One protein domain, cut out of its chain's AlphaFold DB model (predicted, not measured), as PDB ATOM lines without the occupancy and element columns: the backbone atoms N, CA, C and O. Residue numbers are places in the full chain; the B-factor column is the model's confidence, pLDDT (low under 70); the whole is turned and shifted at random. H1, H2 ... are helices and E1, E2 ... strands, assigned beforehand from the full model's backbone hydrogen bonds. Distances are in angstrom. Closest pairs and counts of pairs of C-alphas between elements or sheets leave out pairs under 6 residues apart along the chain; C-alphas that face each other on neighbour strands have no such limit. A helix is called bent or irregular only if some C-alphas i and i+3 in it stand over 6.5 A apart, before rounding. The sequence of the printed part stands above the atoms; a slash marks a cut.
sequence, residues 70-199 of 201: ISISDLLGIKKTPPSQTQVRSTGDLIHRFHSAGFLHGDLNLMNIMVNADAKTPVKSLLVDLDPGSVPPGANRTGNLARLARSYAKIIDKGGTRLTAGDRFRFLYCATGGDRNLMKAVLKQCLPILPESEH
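What this domain is: This is residues 70 to 199 of the 201 residues of an uncharacterized protein of Planctomycetes bacterium (UniProt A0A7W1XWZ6). Two pairs of helices, H2 beside H4 and H3 beside H5, make a helical body, with the small hairpin of E1 and E2 packed on H2; short H1 is at the hairpin's side of the body, and H5 at the opposite side. The printed part has 130 residues, with named elements in the order H1 H2 E1 E2 H3 H4 H5; the sheet, E1 - E2, is antiparallel and the class is mostly helix. It is compact, with a radius of gyration of the C-alphas of 13.6 A, and spans 37 by 33 by 25 A.

How they stand to each other: Begin at H1, residues 72 to 77, which touches residues 152 to 156 alone of H3, residues 141 to 157; the closest C-alphas, of Gly 77 and Ile 155, are 5.8 A apart. Next, H2, residues 85 to 100, touches H4, residues 165 to 175, at a shallow tilt of 30 degrees, the same way; the closest C-alphas, of Gly 92 and Ala 175, are 4.0 A apart. E1, residues 113 to 116, and E2, residues 125 to 127, form a hairpin, with N 114 and O 126 2.9 A apart, within hydrogen-bond range. The closest C-alphas of H2 and E2, of Thr 91 and Ser 125, are 5.6 A apart. H5, residues 180 to 193, touches H3 at a steep tilt of 38 degrees; the closest C-alphas, of Thr 142 and Val 186, are 4.9 A apart. H5 is only just irregular, with C-alphas 189 and 192 6.7 A apart, and 8 of its 10 O i to N i+4 pairs are within hydrogen-bond range; in H1, H2, H3 and H4 every such pair is.

Where its parts are: Find C-alpha 72 at (-37.661, 10.497, -5.505), where H1 begins. H2 runs 22.2 A, H3 24.4 A, H4 15.3 A and H5 20.2 A, ending at C-alpha 193, (-20.825, 15.500, 0.519).

The domain as a whole: The printed part has no cut. The links H2 to E1 and E2 to H3 are long. Residues 119 to 121 and 133 to 139 have pLDDT under 70.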
ATOM      1  N   ILE A  70     -43.764   9.364  -9.445       93.62
ATOM      2  CA  ILE A  70     -43.318  10.513  -8.657       93.62
ATOM      3  C   ILE A  70     -41.791  10.524  -8.620       93.62
ATOM      4  O   ILE A  70     -41.162   9.462  -8.583       93.62
ATOM      5  N   SER A  71     -41.180  11.709  -8.636       95.81
ATOM      6  CA  SER A  71     -39.732  11.801  -8.467       95.81
ATOM      7  C   SER A  71     -39.335  11.421  -7.037       95.81
ATOM      8  O   SER A  71     -40.056  11.714  -6.078       95.81
ATOM      9  N   ILE A  72     -38.169  10.794  -6.857       95.94
ATOM     10  CA  ILE A  72     -37.661  10.497  -5.505       95.94
ATOM     11  C   ILE A  72     -37.466  11.794  -4.713       95.94
ATOM     12  O   ILE A  72     -37.678  11.827  -3.500       95.94
ATOM     13  N   SER A  73     -37.104  12.878  -5.398       96.12
ATOM     14  CA  SER A  73     -36.967  14.183  -4.768       96.12
ATOM     15  C   SER A  73     -38.284  14.708  -4.195       96.12
ATOM     16  O   SER A  73     -38.307  15.155  -3.050       96.12
ATOM     17  N   ASP A  74     -39.393  14.605  -4.931       95.12
ATOM     18  CA  ASP A  74     -40.709  15.021  -4.430       95.12
ATOM     19  C   ASP A  74     -41.202  14.100  -3.312       95.12
ATOM     20  O   ASP A  74     -41.807  14.569  -2.345       95.12
ATOM     21  N   LEU A  75     -40.904  12.802  -3.409       94.12
ATOM     22  CA  LEU A  75     -41.248  11.816  -2.391       94.12
ATOM     23  C   LEU A  75     -40.576  12.147  -1.045       94.12
ATOM     24  O   LEU A  75     -41.253  12.259  -0.021       94.12
ATOM     25  N   LEU A  76     -39.262  12.395  -1.060       95.25
ATOM     26  CA  LEU A  76     -38.483  12.727   0.137       95.25
ATOM     27  C   LEU A  76     -38.687  14.174   0.606       95.25
ATOM     28  O   LEU A  76     -38.700  14.433   1.806       95.25
ATOM     29  N   GLY A  77     -38.816  15.130  -0.312       94.31
ATOM     30  CA  GLY A  77     -38.851  16.560  -0.001       94.31
ATOM     31  C   GLY A  77     -40.253  17.099   0.272       94.31
ATOM     32  O   GLY A  77     -40.491  17.695   1.321       94.31
ATOM     33  N   ILE A  78     -41.181  16.896  -0.669       90.44
ATOM     34  CA  ILE A  78     -42.531  17.483  -0.622       90.44
ATOM     35  C   ILE A  78     -43.471  16.590   0.182       90.44
ATOM     36  O   ILE A  78     -44.099  17.042   1.137       90.44
ATOM     37  N   LYS A  79     -43.563  15.311  -0.191       90.00
ATOM     38  CA  LYS A  79     -44.415  14.332   0.496       90.00
ATOM     39  C   LYS A  79     -43.830  13.893   1.831       90.00
ATOM     40  O   LYS A  79     -44.554  13.309   2.633       90.00
ATOM     41  N   LYS A  80     -42.530  14.134   2.048       89.56
ATOM     42  CA  LYS A  80     -41.785  13.717   3.243       89.56
ATOM     43  C   LYS A  80     -42.031  12.252   3.607       89.56
ATOM     44  O   LYS A  80     -42.013  11.864   4.772       89.56
ATOM     45  N   THR A  81     -42.242  11.421   2.596       88.81
ATOM     46  CA  THR A  81     -42.524  10.001   2.753       88.81
ATOM     47  C   THR A  81     -41.263   9.243   2.353       88.81
ATOM     48  O   THR A  81     -40.752   9.475   1.260       88.81
ATOM     49  N   PRO A  82     -40.695   8.378   3.206       86.69
ATOM     50  CA  PRO A  82     -39.546   7.587   2.794       86.69
ATOM     51  C   PRO A  82     -39.977   6.566   1.723       86.69
ATOM     52  O   PRO A  82     -41.060   5.986   1.848       86.69
ATOM     53  N   PRO A  83     -39.165   6.320   0.678       91.06
ATOM     54  CA  PRO A  83     -39.437   5.251  -0.272       91.06
ATOM     55  C   PRO A  83     -39.471   3.898   0.440       91.06
ATOM     56  O   PRO A  83     -38.719   3.655   1.388       91.06
ATOM     57  N   SER A  84     -40.314   2.992  -0.045       92.38
ATOM     58  CA  SER A  84     -40.332   1.616   0.443       92.38
ATOM     59  C   SER A  84     -39.000   0.913   0.145       92.38
ATOM     60  O   SER A  84     -38.278   1.259  -0.794       92.38
ATOM     61  N   GLN A  85     -38.691  -0.155   0.884       92.88
ATOM     62  CA  GLN A  85     -37.476  -0.943   0.629       92.88
ATOM     63  C   GLN A  85     -37.418  -1.494  -0.806       92.88
ATOM     64  O   GLN A  85     -36.338  -1.631  -1.379       92.88
ATOM     65  N   THR A  86     -38.572  -1.808  -1.402       92.56
ATOM     66  CA  THR A  86     -38.665  -2.282  -2.788       92.56
ATOM     67  C   THR A  86     -38.375  -1.167  -3.794       92.56
ATOM     68  O   THR A  86     -37.668  -1.418  -4.767       92.56
ATOM     69  N   GLN A  87     -38.812   0.072  -3.541       94.25
ATOM     70  CA  GLN A  87     -38.443   1.250  -4.345       94.25
ATOM     71  C   GLN A  87     -36.950   1.570  -4.248       94.25
ATOM     72  O   GLN A  87     -36.317   1.871  -5.262       94.25
ATOM     73  N   VAL A  88     -36.365   1.446  -3.054       95.69
ATOM     74  CA  VAL A  88     -34.923   1.635  -2.836       95.69
ATOM     75  C   VAL A  88     -34.107   0.624  -3.650       95.69
ATOM     76  O   VAL A  88     -33.194   1.022  -4.375       95.69
ATOM     77  N   ARG A  89     -34.463  -0.667  -3.580       95.19
ATOM     78  CA  ARG A  89     -33.808  -1.734  -4.362       95.19
ATOM     79  C   ARG A  89     -33.965  -1.510  -5.863       95.19
ATOM     80  O   ARG A  89     -32.961  -1.410  -6.555       95.19
ATOM     81  N   SER A  90     -35.200  -1.315  -6.332       95.44
ATOM     82  CA  SER A  90     -35.512  -1.059  -7.747       95.44
ATOM     83  C   SER A  90     -34.719   0.125  -8.307       95.44
ATOM     84  O   SER A  90     -34.204   0.069  -9.422       95.44
ATOM     85  N   THR A  91     -34.550   1.186  -7.515       96.81
ATOM     86  CA  THR A  91     -33.758   2.353  -7.917       96.81
ATOM     87  C   THR A  91     -32.267   2.032  -8.017       96.81
ATOM     88  O   THR A  91     -31.621   2.425  -8.989       96.81
ATOM     89  N   GLY A  92     -31.709   1.320  -7.035       97.19
ATOM     90  CA  GLY A  92     -30.320   0.871  -7.095       97.19
ATOM     91  C   GLY A  92     -30.076  -0.039  -8.301       97.19
ATOM     92  O   GLY A  92     -29.162   0.212  -9.082       97.19
ATOM     93  N   ASP A  93     -30.944  -1.025  -8.519       96.88
ATOM     94  CA  ASP A  93     -30.838  -1.972  -9.633       96.88
ATOM     95  C   ASP A  93     -30.949  -1.268 -10.995       96.88
ATOM     96  O   ASP A  93     -30.197  -1.580 -11.921       96.88
ATOM     97  N   LEU A  94     -31.833  -0.270 -11.120       97.12
ATOM     98  CA  LEU A  94     -31.934   0.576 -12.313       97.12
ATOM     99  C   LEU A  94     -30.609   1.286 -12.614       97.12
ATOM    100  O   LEU A  94     -30.130   1.234 -13.748       97.12
ATOM    101  N   ILE A  95     -30.008   1.930 -11.608       96.00
ATOM    102  CA  ILE A  95     -28.732   2.641 -11.772       96.00
ATOM    103  C   ILE A  95     -27.613   1.663 -12.123       96.00
ATOM    104  O   ILE A  95     -26.816   1.948 -13.018       96.00
ATOM    105  N   HIS A  96     -27.576   0.502 -11.470       95.69
ATOM    106  CA  HIS A  96     -26.600  -0.532 -11.776       95.69
ATOM    107  C   HIS A  96     -26.718  -0.997 -13.226       95.69
ATOM    108  O   HIS A  96     -25.729  -0.978 -13.949       95.69
ATOM    109  N   ARG A  97     -27.924  -1.344 -13.694       94.69
ATOM    110  CA  ARG A  97     -28.164  -1.744 -15.090       94.69
ATOM    111  C   ARG A  97     -27.754  -0.653 -16.076       94.69
ATOM    112  O   ARG A  97     -27.105  -0.949 -17.076       94.69
ATOM    113  N   PHE A  98     -28.094   0.597 -15.771       93.75
ATOM    114  CA  PHE A  98     -27.721   1.757 -16.571       93.75
ATOM    115  C   PHE A  98     -26.194   1.899 -16.693       93.75
ATOM    116  O   PHE A  98     -25.665   1.977 -17.801       93.75
ATOM    117  N   HIS A  99     -25.466   1.829 -15.574       92.81
ATOM    118  CA  HIS A  99     -24.001   1.905 -15.554       92.81
ATOM    119  C   HIS A  99     -23.319   0.680 -16.172       92.81
ATOM    120  O   HIS A  99     -22.278   0.821 -16.821       92.81
ATOM    121  N   SER A 100     -23.871  -0.515 -15.966       91.50
ATOM    122  CA  SER A 100     -23.357  -1.784 -16.497       91.50
ATOM    123  C   SER A 100     -23.489  -1.869 -18.013       91.50
ATOM    124  O   SER A 100     -22.589  -2.390 -18.660       91.50
ATOM    125  N   ALA A 101     -24.528  -1.265 -18.592       89.88
ATOM    126  CA  ALA A 101     -24.667  -1.105 -20.039       89.88
ATOM    127  C   ALA A 101     -23.790   0.025 -20.627       89.88
ATOM    128  O   ALA A 101     -23.890   0.343 -21.809       89.88
ATOM    129  N   GLY A 102     -22.924   0.640 -19.812       88.25
ATOM    130  CA  GLY A 102     -21.976   1.668 -20.244       88.25
ATOM    131  C   GLY A 102     -22.547   3.085 -20.285       88.25
ATOM    132  O   GLY A 102     -21.846   4.002 -20.710       88.25
ATOM    133  N   PHE A 103     -23.785   3.294 -19.827       89.56
ATOM    134  CA  PHE A 103     -24.404   4.614 -19.811       89.56
ATOM    135  C   PHE A 103     -24.089   5.385 -18.526       89.56
ATOM    136  O   PHE A 103     -23.980   4.836 -17.426       89.56
ATOM    137  N   LEU A 104     -23.969   6.702 -18.674       89.56
ATOM    138  CA  LEU A 104     -23.855   7.675 -17.593       89.56
ATOM    139  C   LEU A 104     -24.820   8.824 -17.897       89.56
ATOM    140  O   LEU A 104     -25.174   9.051 -19.049       89.56
ATOM    141  N   HIS A 105     -25.274   9.519 -16.858       89.25
ATOM    142  CA  HIS A 105     -26.273  10.578 -16.984       89.25
ATOM    143  C   HIS A 105     -25.592  11.907 -16.660       89.25
ATOM    144  O   HIS A 105     -25.005  12.045 -15.584       89.25
ATOM    145  N   GLY A 106     -25.639  12.871 -17.583       87.69
ATOM    146  CA  GLY A 106     -24.947  14.160 -17.447       87.69
ATOM    147  C   GLY A 106     -25.326  14.913 -16.168       87.69
ATOM    148  O   GLY A 106     -24.462  15.495 -15.503       87.69
ATOM    149  N   ASP A 107     -26.599  14.801 -15.777       88.19
ATOM    150  CA  ASP A 107     -27.160  15.395 -14.562       88.19
ATOM    151  C   ASP A 107     -27.963  14.397 -13.700       88.19
ATOM    152  O   ASP A 107     -29.165  14.552 -13.491       88.19
ATOM    153  N   LEU A 108     -27.338  13.302 -13.241       93.25
ATOM    154  CA  LEU A 108     -28.031  12.361 -12.347       93.25
ATOM    155  C   LEU A 108     -28.361  13.020 -11.003       93.25
ATOM    156  O   LEU A 108     -27.467  13.343 -10.218       93.25
ATOM    157  N   ASN A 109     -29.648  13.170 -10.716       95.38
ATOM    158  CA  ASN A 109     -30.158  13.748  -9.480       95.38
ATOM    159  C   ASN A 109     -31.494  13.079  -9.089       95.38
ATOM    160  O   ASN A 109     -32.043  12.291  -9.857       95.38
ATOM    161  N   LEU A 110     -32.019  13.374  -7.895       96.38
ATOM    162  CA  LEU A 110     -33.230  12.714  -7.382       96.38
ATOM    163  C   LEU A 110     -34.531  13.163  -8.073       96.38
ATOM    164  O   LEU A 110     -35.543  12.482  -7.926       96.38
ATOM    165  N   MET A 111     -34.527  14.286  -8.801       95.62
ATOM    166  CA  MET A 111     -35.664  14.701  -9.637       95.62
ATOM    167  C   MET A 111     -35.745  13.860 -10.918       95.62
ATOM    168  O   MET A 111     -36.836  13.616 -11.420       95.62
ATOM    169  N   ASN A 112     -34.597  13.387 -11.414       95.44
ATOM    170  CA  ASN A 112     -34.475  12.625 -12.660       95.44
ATOM    171  C   ASN A 112     -34.662  11.110 -12.477       95.44
ATOM    172  O   ASN A 112     -34.482  10.333 -13.415       95.44
ATOM    173  N   ILE A 113     -35.031  10.678 -11.271       96.50
ATOM    174  CA  ILE A 113     -35.376   9.293 -10.966       96.50
ATOM    175  C   ILE A 113     -36.827   9.260 -10.517       96.50
ATOM    176  O   ILE A 113     -37.175   9.834  -9.482       96.50
ATOM    177  N   MET A 114     -37.651   8.545 -11.274       96.00
ATOM    178  CA  MET A 114     -39.061   8.367 -10.965       96.00
ATOM    179  C   MET A 114     -39.303   6.971 -10.407       96.00
ATOM    180  O   MET A 114     -38.692   5.999 -10.854       96.00
ATOM    181  N   VAL A 115     -40.224   6.876  -9.456       94.94
ATOM    182  CA  VAL A 115     -40.761   5.622  -8.917       94.94
ATOM    183  C   VAL A 115     -42.279   5.643  -9.018       94.94
ATOM    184  O   VAL A 115     -42.875   6.717  -9.062       94.94
ATOM    185  N   ASN A 116     -42.928   4.483  -9.054       91.00
ATOM    186  CA  ASN A 116     -44.387   4.433  -8.962       91.00
ATOM    187  C   ASN A 116     -44.886   5.100  -7.665       91.00
ATOM    188  O   ASN A 116     -44.349   4.851  -6.586       91.00
ATOM    189  N   ALA A 117     -45.897   5.965  -7.789       83.00
ATOM    190  CA  ALA A 117     -46.453   6.745  -6.683       83.00
ATOM    191  C   ALA A 117     -47.143   5.856  -5.638       83.00
ATOM    192  O   ALA A 117     -47.003   6.082  -4.438       83.00
ATOM    193  N   ASP A 118     -47.819   4.804  -6.100       77.62
ATOM    194  CA  ASP A 118     -48.336   3.742  -5.248       77.62
ATOM    195  C   ASP A 118     -47.276   2.650  -5.099       77.62
ATOM    196  O   ASP A 118     -46.746   2.172  -6.100       77.62
ATOM    197  N   ALA A 119     -47.048   2.148  -3.882       64.25
ATOM    198  CA  ALA A 119     -46.166   1.004  -3.615       64.25
ATOM    199  C   ALA A 119     -46.733  -0.351  -4.111       64.25
ATOM    200  O   ALA A 119     -46.474  -1.400  -3.519       64.25
ATOM    201  N   LYS A 120     -47.525  -0.343  -5.191       62.34
ATOM    202  CA  LYS A 120     -48.069  -1.544  -5.829       62.34
ATOM    203  C   LYS A 120     -46.934  -2.364  -6.437       62.34
ATOM    204  O   LYS A 120     -46.005  -1.831  -7.044       62.34
ATOM    205  N   THR A 121     -47.030  -3.677  -6.285       60.41
ATOM    206  CA  THR A 121     -46.185  -4.646  -6.980       60.41
ATOM    207  C   THR A 121     -46.720  -4.890  -8.396       60.41
ATOM    208  O   THR A 121     -47.918  -5.131  -8.539       60.41
ATOM    209  N   PRO A 122     -45.868  -4.869  -9.437       73.81
ATOM    210  CA  PRO A 122     -44.419  -4.683  -9.381       73.81
ATOM    211  C   PRO A 122     -44.011  -3.205  -9.250       73.81
ATOM    212  O   PRO A 122     -44.535  -2.338  -9.948       73.81
ATOM    213  N   VAL A 123     -43.027  -2.943  -8.382       83.00
ATOM    214  CA  VAL A 123     -42.392  -1.625  -8.262       83.00
ATOM    215  C   VAL A 123     -41.645  -1.305  -9.550       83.00
ATOM    216  O   VAL A 123     -40.920  -2.149 -10.077       83.00
ATOM    217  N   LYS A 124     -41.820  -0.080 -10.047       87.06
ATOM    218  CA  LYS A 124     -41.136   0.416 -11.242       87.06
ATOM    219  C   LYS A 124     -40.332   1.654 -10.887       87.06
ATOM    220  O   LYS A 124     -40.869   2.582 -10.288       87.06
ATOM    221  N   SER A 125     -39.073   1.662 -11.308       94.31
ATOM    222  CA  SER A 125     -38.212   2.843 -11.323       94.31
ATOM    223  C   SER A 125     -37.813   3.139 -12.764       94.31
ATOM    224  O   SER A 125     -37.554   2.203 -13.521       94.31
ATOM    225  N   LEU A 126     -37.723   4.413 -13.140       95.19
ATOM    226  CA  LEU A 126     -37.216   4.825 -14.452       95.19
ATOM    227  C   LEU A 126     -36.435   6.142 -14.380       95.19
ATOM    228  O   LEU A 126     -36.646   6.955 -13.480       95.19
ATOM    229  N   LEU A 127     -35.532   6.343 -15.340       95.00
ATOM    230  CA  LEU A 127     -34.781   7.592 -15.503       95.00
ATOM    231  C   LEU A 127     -35.529   8.563 -16.419       95.00
ATOM    232  O   LEU A 127     -36.062   8.149 -17.445       95.00
ATOM    233  N   VAL A 128     -35.540   9.850 -16.097       92.81
ATOM    234  CA  VAL A 128     -36.118  10.901 -16.953       92.81
ATOM    235  C   VAL A 128     -35.108  12.012 -17.214       92.81
ATOM    236  O   VAL A 128     -34.090  12.080 -16.536       92.81
ATOM    237  N   ASP A 129     -35.405  12.872 -18.192       87.44
ATOM    238  CA  ASP A 129     -34.552  14.008 -18.589       87.44
ATOM    239  C   ASP A 129     -33.114  13.575 -18.916       87.44
ATOM    240  O   ASP A 129     -32.135  14.066 -18.353       87.44
ATOM    241  N   LEU A 130     -33.020  12.597 -19.824       85.62
ATOM    242  CA  LEU A 130     -31.773  11.957 -20.223       85.62
ATOM    243  C   LEU A 130     -30.803  12.981 -20.809       85.62
ATOM    244  O   LEU A 130     -30.869  13.336 -21.982       85.62
ATOM    245  N   ASP A 131     -29.855  13.420 -19.994       84.00
ATOM    246  CA  ASP A 131     -28.757  14.240 -20.476       84.00
ATOM    247  C   ASP A 131     -27.623  13.320 -20.946       84.00
ATOM    248  O   ASP A 131     -27.004  12.659 -20.099       84.00
ATOM    249  N   PRO A 132     -27.313  13.265 -22.260       70.94
ATOM    250  CA  PRO A 132     -26.173  12.495 -22.748       70.94
ATOM    251  C   PRO A 132     -24.858  12.957 -22.113       70.94
ATOM    252  O   PRO A 132     -23.925  12.161 -21.988       70.94
ATOM    253  N   GLY A 133     -24.799  14.210 -21.643       68.69
ATOM    254  CA  GLY A 133     -23.622  14.791 -21.024       68.69
ATOM    255  C   GLY A 133     -22.389  14.738 -21.929       68.69
ATOM    256  O   GLY A 133     -22.417  14.341 -23.090       68.69
ATOM    257  N   SER A 134     -21.253  15.145 -21.376       59.00
ATOM    258  CA  SER A 134     -19.937  14.949 -21.995       59.00
ATOM    259  C   SER A 134     -19.098  14.073 -21.078       59.00
ATOM    260  O   SER A 134     -18.037  14.479 -20.610       59.00
ATOM    261  N   VAL A 135     -19.638  12.912 -20.697       57.91
ATOM    262  CA  VAL A 135     -18.965  12.045 -19.729       57.91
ATOM    263  C   VAL A 135     -17.916  11.204 -20.465       57.91
ATOM    264  O   VAL A 135     -18.280  10.494 -21.403       57.91
ATOM    265  N   PRO A 136     -16.625  11.280 -20.088       53.19
ATOM    266  CA  PRO A 136     -15.574  10.526 -20.762       53.19
ATOM    267  C   PRO A 136     -15.827   9.012 -20.697       53.19
ATOM    268  O   PRO A 136     -16.369   8.535 -19.691       53.19
ATOM    269  N   PRO A 137     -15.390   8.238 -21.706       45.59
ATOM    270  CA  PRO A 137     -15.442   6.781 -21.653       45.59
ATOM    271  C   PRO A 137     -14.708   6.241 -20.411       45.59
ATOM    272  O   PRO A 137     -13.574   6.625 -20.135       45.59
ATOM    273  N   GLY A 138     -15.349   5.336 -19.663       55.00
ATOM    274  CA  GLY A 138     -14.675   4.418 -18.736       55.00
ATOM    275  C   GLY A 138     -14.668   4.714 -17.228       55.00
ATOM    276  O   GLY A 138     -14.435   3.771 -16.483       55.00
ATOM    277  N   ALA A 139     -14.931   5.924 -16.713       62.53
ATOM    278  CA  ALA A 139     -14.373   6.226 -15.377       62.53
ATOM    279  C   ALA A 139     -15.299   6.734 -14.261       62.53
ATOM    280  O   ALA A 139     -14.909   6.615 -13.104       62.53
ATOM    281  N   ASN A 140     -16.485   7.305 -14.518       80.81
ATOM    282  CA  ASN A 140     -17.115   8.126 -13.467       80.81
ATOM    283  C   ASN A 140     -18.478   7.658 -12.945       80.81
ATOM    284  O   ASN A 140     -19.336   8.486 -12.635       80.81
ATOM    285  N   ARG A 141     -18.676   6.341 -12.780       89.62
ATOM    286  CA  ARG A 141     -19.835   5.797 -12.034       89.62
ATOM    287  C   ARG A 141     -19.909   6.390 -10.626       89.62
ATOM    288  O   ARG A 141     -20.977   6.804 -10.181       89.62
ATOM    289  N   THR A 142     -18.760   6.499  -9.963       91.88
ATOM    290  CA  THR A 142     -18.650   7.061  -8.615       91.88
ATOM    291  C   THR A 142     -19.029   8.541  -8.587       91.88
ATOM    292  O   THR A 142     -19.806   8.948  -7.732       91.88
ATOM    293  N   GLY A 143     -18.602   9.345  -9.565       91.31
ATOM    294  CA  GLY A 143     -19.005  10.750  -9.675       91.31
ATOM    295  C   GLY A 143     -20.452  10.941 -10.113       91.31
ATOM    296  O   GLY A 143     -21.070  11.930  -9.720       91.31
ATOM    297  N   ASN A 144     -21.013   9.997 -10.871       91.81
ATOM    298  CA  ASN A 144     -22.437   9.973 -11.184       91.81
ATOM    299  C   ASN A 144     -23.262   9.730  -9.903       91.81
ATOM    300  O   ASN A 144     -24.179  10.487  -9.594       91.81
ATOM    301  N   LEU A 145     -22.853   8.764  -9.076       94.69
ATOM    302  CA  LEU A 145     -23.441   8.535  -7.750       94.69
ATOM    303  C   LEU A 145     -23.182   9.697  -6.778       94.69
ATOM    304  O   LEU A 145     -24.056  10.035  -5.986       94.69
ATOM    305  N   ALA A 146     -22.039  10.380  -6.873       93.62
ATOM    306  CA  ALA A 146     -21.752  11.565  -6.067       93.62
ATOM    307  C   ALA A 146     -22.639  12.765  -6.442       93.62
ATOM    308  O   ALA A 146     -22.999  13.557  -5.571       93.62
ATOM    309  N   ARG A 147     -23.025  12.918  -7.723       93.19
ATOM    310  CA  ARG A 147     -24.055  13.893  -8.142       93.19
ATOM    311  C   ARG A 147     -25.392  13.593  -7.470       93.19
ATOM    312  O   ARG A 147     -26.000  14.498  -6.899       93.19
ATOM    313  N   LEU A 148     -25.787  12.323  -7.458       95.75
ATOM    314  CA  LEU A 148     -27.004  11.884  -6.789       95.75
ATOM    315  C   LEU A 148     -26.943  12.136  -5.274       95.75
ATOM    316  O   LEU A 148     -27.886  12.692  -4.714       95.75
ATOM    317  N   ALA A 149     -25.810  11.834  -4.628       95.75
ATOM    318  CA  ALA A 149     -25.583  12.118  -3.210       95.75
ATOM    319  C   ALA A 149     -25.678  13.621  -2.891       95.75
ATOM    320  O   ALA A 149     -26.312  13.989  -1.906       95.75
ATOM    321  N   ARG A 150     -25.151  14.506  -3.756       95.94
ATOM    322  CA  ARG A 150     -25.345  15.965  -3.623       95.94
ATOM    323  C   ARG A 150     -26.817  16.360  -3.701       95.94
ATOM    324  O   ARG A 150     -27.254  17.236  -2.963       95.94
ATOM    325  N   SER A 151     -27.578  15.755  -4.614       96.19
ATOM    326  CA  SER A 151     -29.018  16.003  -4.714       96.19
ATOM    327  C   SER A 151     -29.757  15.544  -3.459       96.19
ATOM    328  O   SER A 151     -30.670  16.238  -3.028       96.19
ATOM    329  N   TYR A 152     -29.364  14.411  -2.875       96.25
ATOM    330  CA  TYR A 152     -29.911  13.920  -1.611       96.25
ATOM    331  C   TYR A 152     -29.582  14.857  -0.445       96.25
ATOM    332  O   TYR A 152     -30.503  15.299   0.236       96.25
ATOM    333  N   ALA A 153     -28.316  15.256  -0.281       95.62
ATOM    334  CA  ALA A 153     -27.896  16.206   0.753       95.62
ATOM    335  C   ALA A 153     -28.728  17.501   0.714       95.62
ATOM    336  O   ALA A 153     -29.301  17.895   1.722       95.62
ATOM    337  N   LYS A 154     -28.936  18.075  -0.481       95.50
ATOM    338  CA  LYS A 154     -29.785  19.267  -0.667       95.50
ATOM    339  C   LYS A 154     -31.234  19.087  -0.205       95.50
ATOM    340  O   LYS A 154     -31.863  20.070   0.175       95.50
ATOM    341  N   ILE A 155     -31.799  17.884  -0.308       95.19
ATOM    342  CA  ILE A 155     -33.153  17.605   0.193       95.19
ATOM    343  C   ILE A 155     -33.147  17.563   1.717       95.19
ATOM    344  O   ILE A 155     -34.040  18.134   2.342       95.19
ATOM    345  N   ILE A 156     -32.135  16.929   2.309       94.44
ATOM    346  CA  ILE A 156     -31.990  16.848   3.764       94.44
ATOM    347  C   ILE A 156     -31.782  18.238   4.369       94.44
ATOM    348  O   ILE A 156     -32.470  18.582   5.329       94.44
ATOM    349  N   ASP A 157     -30.939  19.073   3.760       93.62
ATOM    350  CA  ASP A 157     -30.700  20.458   4.191       93.62
ATOM    351  C   ASP A 157     -31.977  21.314   4.150       93.62
ATOM    352  O   ASP A 157     -32.140  22.250   4.928       93.62
ATOM    353  N   LYS A 158     -32.921  20.973   3.266       94.12
ATOM    354  CA  LYS A 158     -34.243  21.612   3.161       94.12
ATOM    355  C   LYS A 158     -35.300  20.998   4.088       94.12
ATOM    356  O   LYS A 158     -36.479  21.330   3.971       94.12
ATOM    357  N   GLY A 159     -34.914  20.097   4.991       93.31
ATOM    358  CA  GLY A 159     -35.825  19.452   5.942       93.31
ATOM    359  C   GLY A 159     -36.704  18.359   5.328       93.31
ATOM    360  O   GLY A 159     -37.829  18.141   5.798       93.31
ATOM    361  N   GLY A 160     -36.224  17.712   4.263       94.56
ATOM    362  CA  GLY A 160     -36.827  16.503   3.707       94.56
ATOM    363  C   GLY A 160     -36.565  15.257   4.557       94.56
ATOM    364  O   GLY A 160     -35.834  15.278   5.550       94.56
ATOM    365  N   THR A 161     -37.181  14.151   4.157       94.31
ATOM    366  CA  THR A 161     -37.099  12.870   4.859       94.31
ATOM    367  C   THR A 161     -35.775  12.168   4.594       94.31
ATOM    368  O   THR A 161     -35.320  12.064   3.455       94.31
ATOM    369  N   ARG A 162     -35.170  11.652   5.667       93.44
ATOM    370  CA  ARG A 162     -33.933  10.869   5.621       93.44
ATOM    371  C   ARG A 162     -34.231   9.406   5.328       93.44
ATOM    372  O   ARG A 162     -35.207   8.848   5.827       93.44
ATOM    373  N   LEU A 163     -33.353   8.775   4.560       93.12
ATOM    374  CA  LEU A 163     -33.313   7.323   4.451       93.12
ATOM    375  C   LEU A 163     -32.765   6.721   5.747       93.12
ATOM    376  O   LEU A 163     -31.921   7.314   6.420       93.12
ATOM    377  N   THR A 164     -33.208   5.512   6.086       93.38
ATOM    378  CA  THR A 164     -32.584   4.754   7.177       93.38
ATOM    379  C   THR A 164     -31.167   4.327   6.778       93.38
ATOM    380  O   THR A 164     -30.862   4.191   5.590       93.38
ATOM    381  N   ALA A 165     -30.294   4.042   7.751       91.81
ATOM    382  CA  ALA A 165     -28.962   3.495   7.461       91.81
ATOM    383  C   ALA A 165     -29.036   2.201   6.627       91.81
ATOM    384  O   ALA A 165     -28.260   2.011   5.689       91.81
ATOM    385  N   GLY A 166     -30.033   1.355   6.912       94.19
ATOM    386  CA  GLY A 166     -30.307   0.148   6.138       94.19
ATOM    387  C   GLY A 166     -30.695   0.442   4.687       94.19
ATOM    388  O   GLY A 166     -30.231  -0.252   3.789       94.19
ATOM    389  N   ASP A 167     -31.498   1.476   4.430       95.12
ATOM    390  CA  ASP A 167     -31.891   1.849   3.064       95.12
ATOM    391  C   ASP A 167     -30.750   2.493   2.285       95.12
ATOM    392  O   ASP A 167     -30.563   2.169   1.114       95.12
ATOM    393  N   ARG A 168     -29.923   3.321   2.936       94.31
ATOM    394  CA  ARG A 168     -28.688   3.835   2.325       94.31
ATOM    395  C   ARG A 168     -27.763   2.698   1.903       94.31
ATOM    396  O   ARG A 168     -27.263   2.696   0.779       94.31
ATOM    397  N   PHE A 169     -27.570   1.711   2.781       94.50
ATOM    398  CA  PHE A 169     -26.765   0.532   2.474       94.50
ATOM    399  C   PHE A 169     -27.382  -0.304   1.344       94.50
ATOM    400  O   PHE A 169     -26.674  -0.648   0.401       94.50
ATOM    401  N   ARG A 170     -28.692  -0.589   1.392       96.44
ATOM    402  CA  ARG A 170     -29.405  -1.334   0.333       96.44
ATOM    403  C   ARG A 170     -29.281  -0.648  -1.019       96.44
ATOM    404  O   ARG A 170     -28.957  -1.314  -1.996       96.44
ATOM    405  N   PHE A 171     -29.510   0.664  -1.066       96.81
ATOM    406  CA  PHE A 171     -29.352   1.452  -2.282       96.81
ATOM    407  C   PHE A 171     -27.941   1.301  -2.848       96.81
ATOM    408  O   PHE A 171     -27.782   0.947  -4.014       96.81
ATOM    409  N   LEU A 172     -26.921   1.534  -2.016       96.00
ATOM    410  CA  LEU A 172     -25.527   1.468  -2.439       96.00
ATOM    411  C   LEU A 172     -25.146   0.062  -2.918       96.00
ATOM    412  O   LEU A 172     -24.485  -0.075  -3.946       96.00
ATOM    413  N   TYR A 173     -25.572  -0.973  -2.195       97.31
ATOM    414  CA  TYR A 173     -25.339  -2.365  -2.562       97.31
ATOM    415  C   TYR A 173     -25.938  -2.685  -3.937       97.31
ATOM    416  O   TYR A 173     -25.221  -3.150  -4.821       97.31
ATOM    417  N   CYS A 174     -27.214  -2.355  -4.158       97.62
ATOM    418  CA  CYS A 174     -27.885  -2.553  -5.445       97.62
ATOM    419  C   CYS A 174     -27.228  -1.735  -6.568       97.62
ATOM    420  O   CYS A 174     -26.867  -2.296  -7.596       97.62
ATOM    421  N   ALA A 175     -26.974  -0.438  -6.357       96.56
ATOM    422  CA  ALA A 175     -26.394   0.464  -7.362       96.56
ATOM    423  C   ALA A 175     -24.985   0.063  -7.825       96.56
ATOM    424  O   ALA A 175     -24.566   0.395  -8.935       96.56
ATOM    425  N   THR A 176     -24.249  -0.660  -6.988       95.88
ATOM    426  CA  THR A 176     -22.898  -1.149  -7.290       95.88
ATOM    427  C   THR A 176     -22.871  -2.617  -7.706       95.88
ATOM    428  O   THR A 176     -21.799  -3.129  -8.019       95.88
ATOM    429  N   GLY A 177     -24.020  -3.301  -7.730       95.12
ATOM    430  CA  GLY A 177     -24.093  -4.741  -7.984       95.12
ATOM    431  C   GLY A 177     -23.373  -5.579  -6.921       95.12
ATOM    432  O   GLY A 177     -22.910  -6.675  -7.220       95.12
ATOM    433  N   GLY A 178     -23.212  -5.052  -5.703       94.00
ATOM    434  CA  GLY A 178     -22.475  -5.704  -4.618       94.00
ATOM    435  C   GLY A 178     -20.945  -5.692  -4.764       94.00
ATOM    436  O   GLY A 178     -20.259  -6.324  -3.957       94.00
ATOM    437  N   ASP A 179     -20.387  -4.974  -5.747       94.94
ATOM    438  CA  ASP A 179     -18.936  -4.827  -5.906       94.94
ATOM    439  C   ASP A 179     -18.345  -4.024  -4.736       94.94
ATOM    440  O   ASP A 179     -18.503  -2.805  -4.629       94.94
ATOM    441  N   ARG A 180     -17.605  -4.714  -3.860       94.38
ATOM    442  CA  ARG A 180     -17.003  -4.123  -2.655       94.38
ATOM    443  C   ARG A 180     -16.016  -2.996  -2.961       94.38
ATOM    444  O   ARG A 180     -15.931  -2.049  -2.177       94.38
ATOM    445  N   ASN A 181     -15.255  -3.090  -4.047       94.44
ATOM    446  CA  ASN A 181     -14.267  -2.074  -4.405       94.44
ATOM    447  C   ASN A 181     -14.973  -0.813  -4.897       94.44
ATOM    448  O   ASN A 181     -14.655   0.291  -4.445       94.44
ATOM    449  N   LEU A 182     -15.991  -0.984  -5.741       93.12
ATOM    450  CA  LEU A 182     -16.819   0.120  -6.202       93.12
ATOM    451  C   LEU A 182     -17.584   0.766  -5.041       93.12
ATOM    452  O   LEU A 182     -17.567   1.986  -4.920       93.12
ATOM    453  N   MET A 183     -18.179  -0.020  -4.137       94.56
ATOM    454  CA  MET A 183     -18.845   0.501  -2.936       94.56
ATOM    455  C   MET A 183     -17.908   1.367  -2.093       94.56
ATOM    456  O   MET A 183     -18.279   2.481  -1.723       94.56
ATOM    457  N   LYS A 184     -16.682   0.900  -1.819       94.25
ATOM    458  CA  LYS A 184     -15.674   1.682  -1.080       94.25
ATOM    459  C   LYS A 184     -15.324   2.984  -1.799       94.25
ATOM    460  O   LYS A 184     -15.241   4.028  -1.155       94.25
ATOM    461  N   ALA A 185     -15.145   2.938  -3.119       93.88
ATOM    462  CA  ALA A 185     -14.840   4.121  -3.919       93.88
ATOM    463  C   ALA A 185     -15.993   5.142  -3.901       93.88
ATOM    464  O   ALA A 185     -15.757   6.333  -3.697       93.88
ATOM    465  N   VAL A 186     -17.241   4.676  -4.039       93.62
ATOM    466  CA  VAL A 186     -18.442   5.517  -3.931       93.62
ATOM    467  C   VAL A 186     -18.548   6.125  -2.536       93.62
ATOM    468  O   VAL A 186     -18.741   7.329  -2.429       93.62
ATOM    469  N   LEU A 187     -18.373   5.341  -1.466       93.25
ATOM    470  CA  LEU A 187     -18.415   5.851  -0.090       93.25
ATOM    471  C   LEU A 187     -17.361   6.932   0.143       93.25
ATOM    472  O   LEU A 187     -17.697   8.001   0.643       93.25
ATOM    473  N   LYS A 188     -16.114   6.696  -0.280       93.38
ATOM    474  CA  LYS A 188     -15.029   7.679  -0.164       93.38
ATOM    475  C   LYS A 188     -15.383   9.006  -0.843       93.38
ATOM    476  O   LYS A 188     -15.019  10.063  -0.338       93.38
ATOM    477  N   GLN A 189     -16.082   8.957  -1.976       92.31
ATOM    478  CA  GLN A 189     -16.471  10.149  -2.725       92.31
ATOM    479  C   GLN A 189     -17.751  10.813  -2.193       92.31
ATOM    480  O   GLN A 189     -17.873  12.034  -2.261       92.31
ATOM    481  N   CYS A 190     -18.708  10.032  -1.688       92.25
ATOM    482  CA  CYS A 190     -20.012  10.517  -1.246       92.25
ATOM    483  C   CYS A 190     -20.032  10.976   0.212       92.25
ATOM    484  O   CYS A 190     -20.771  11.904   0.508       92.25
ATOM    485  N   LEU A 191     -19.251  10.369   1.113       91.06
ATOM    486  CA  LEU A 191     -19.270  10.733   2.534       91.06
ATOM    487  C   LEU A 191     -19.007  12.233   2.744       91.06
ATOM    488  O   LEU A 191     -19.895  12.881   3.268       91.06
ATOM    489  N   PRO A 192     -17.940  12.860   2.210       92.50
ATOM    490  CA  PRO A 192     -17.691  14.293   2.439       92.50
ATOM    491  C   PRO A 192     -18.788  15.245   1.927       92.50
ATOM    492  O   PRO A 192     -18.755  16.435   2.216       92.50
ATOM    493  N   ILE A 193     -19.708  14.746   1.097       92.00
ATOM    494  CA  ILE A 193     -20.825  15.500   0.519       92.00
ATOM    495  C   ILE A 193     -22.062  15.434   1.418       92.00
ATOM    496  O   ILE A 193     -22.913  16.323   1.364       92.00
ATOM    497  N   LEU A 194     -22.213  14.341   2.162       89.62
ATOM    498  CA  LEU A 194     -23.396  14.085   2.962       89.62
ATOM    499  C   LEU A 194     -23.296  14.825   4.306       89.62
ATOM    500  O   LEU A 194     -22.198  15.044   4.811       89.62
ATOM    501  N   PRO A 195     -24.434  15.208   4.910       86.12
ATOM    502  CA  PRO A 195     -24.442  15.732   6.271       86.12
ATOM    503  C   PRO A 195     -23.835  14.718   7.248       86.12
ATOM    504  O   PRO A 195     -24.064  13.519   7.097       86.12
ATOM    505  N   GLU A 196     -23.170  15.179   8.312       83.88
ATOM    506  CA  GLU A 196     -22.556  14.285   9.311       83.88
ATOM    507  C   GLU A 196     -23.556  13.294   9.925       83.88
ATOM    508  O   GLU A 196     -23.208  12.152  10.197       83.88
ATOM    509  N   SER A 197     -24.826  13.693  10.059       79.25
ATOM    510  CA  SER A 197     -25.918  12.805  10.499       79.25
ATOM    511  C   SER A 197     -26.140  11.564   9.614       79.25
ATOM    512  O   SER A 197     -26.772  10.603  10.049       79.25
ATOM    513  N   GLU A 198     -25.627  11.564   8.380       82.00
ATOM    514  CA  GLU A 198     -25.702  10.447   7.435       82.00
ATOM    515  C   GLU A 198     -24.420   9.591   7.417       82.00
ATOM    516  O   GLU A 198     -24.446   8.480   6.874       82.00
ATOM    517  N   HIS A 199     -23.319  10.069   8.016       78.56
ATOM    518  CA  HIS A 199     -22.120   9.268   8.267       78.56
ATOM    519  C   HIS A 199     -22.477   8.288   9.379       78.56
ATOM    520  O   HIS A 199     -22.763   8.704  10.498       78.56
TER     521      HIS A 199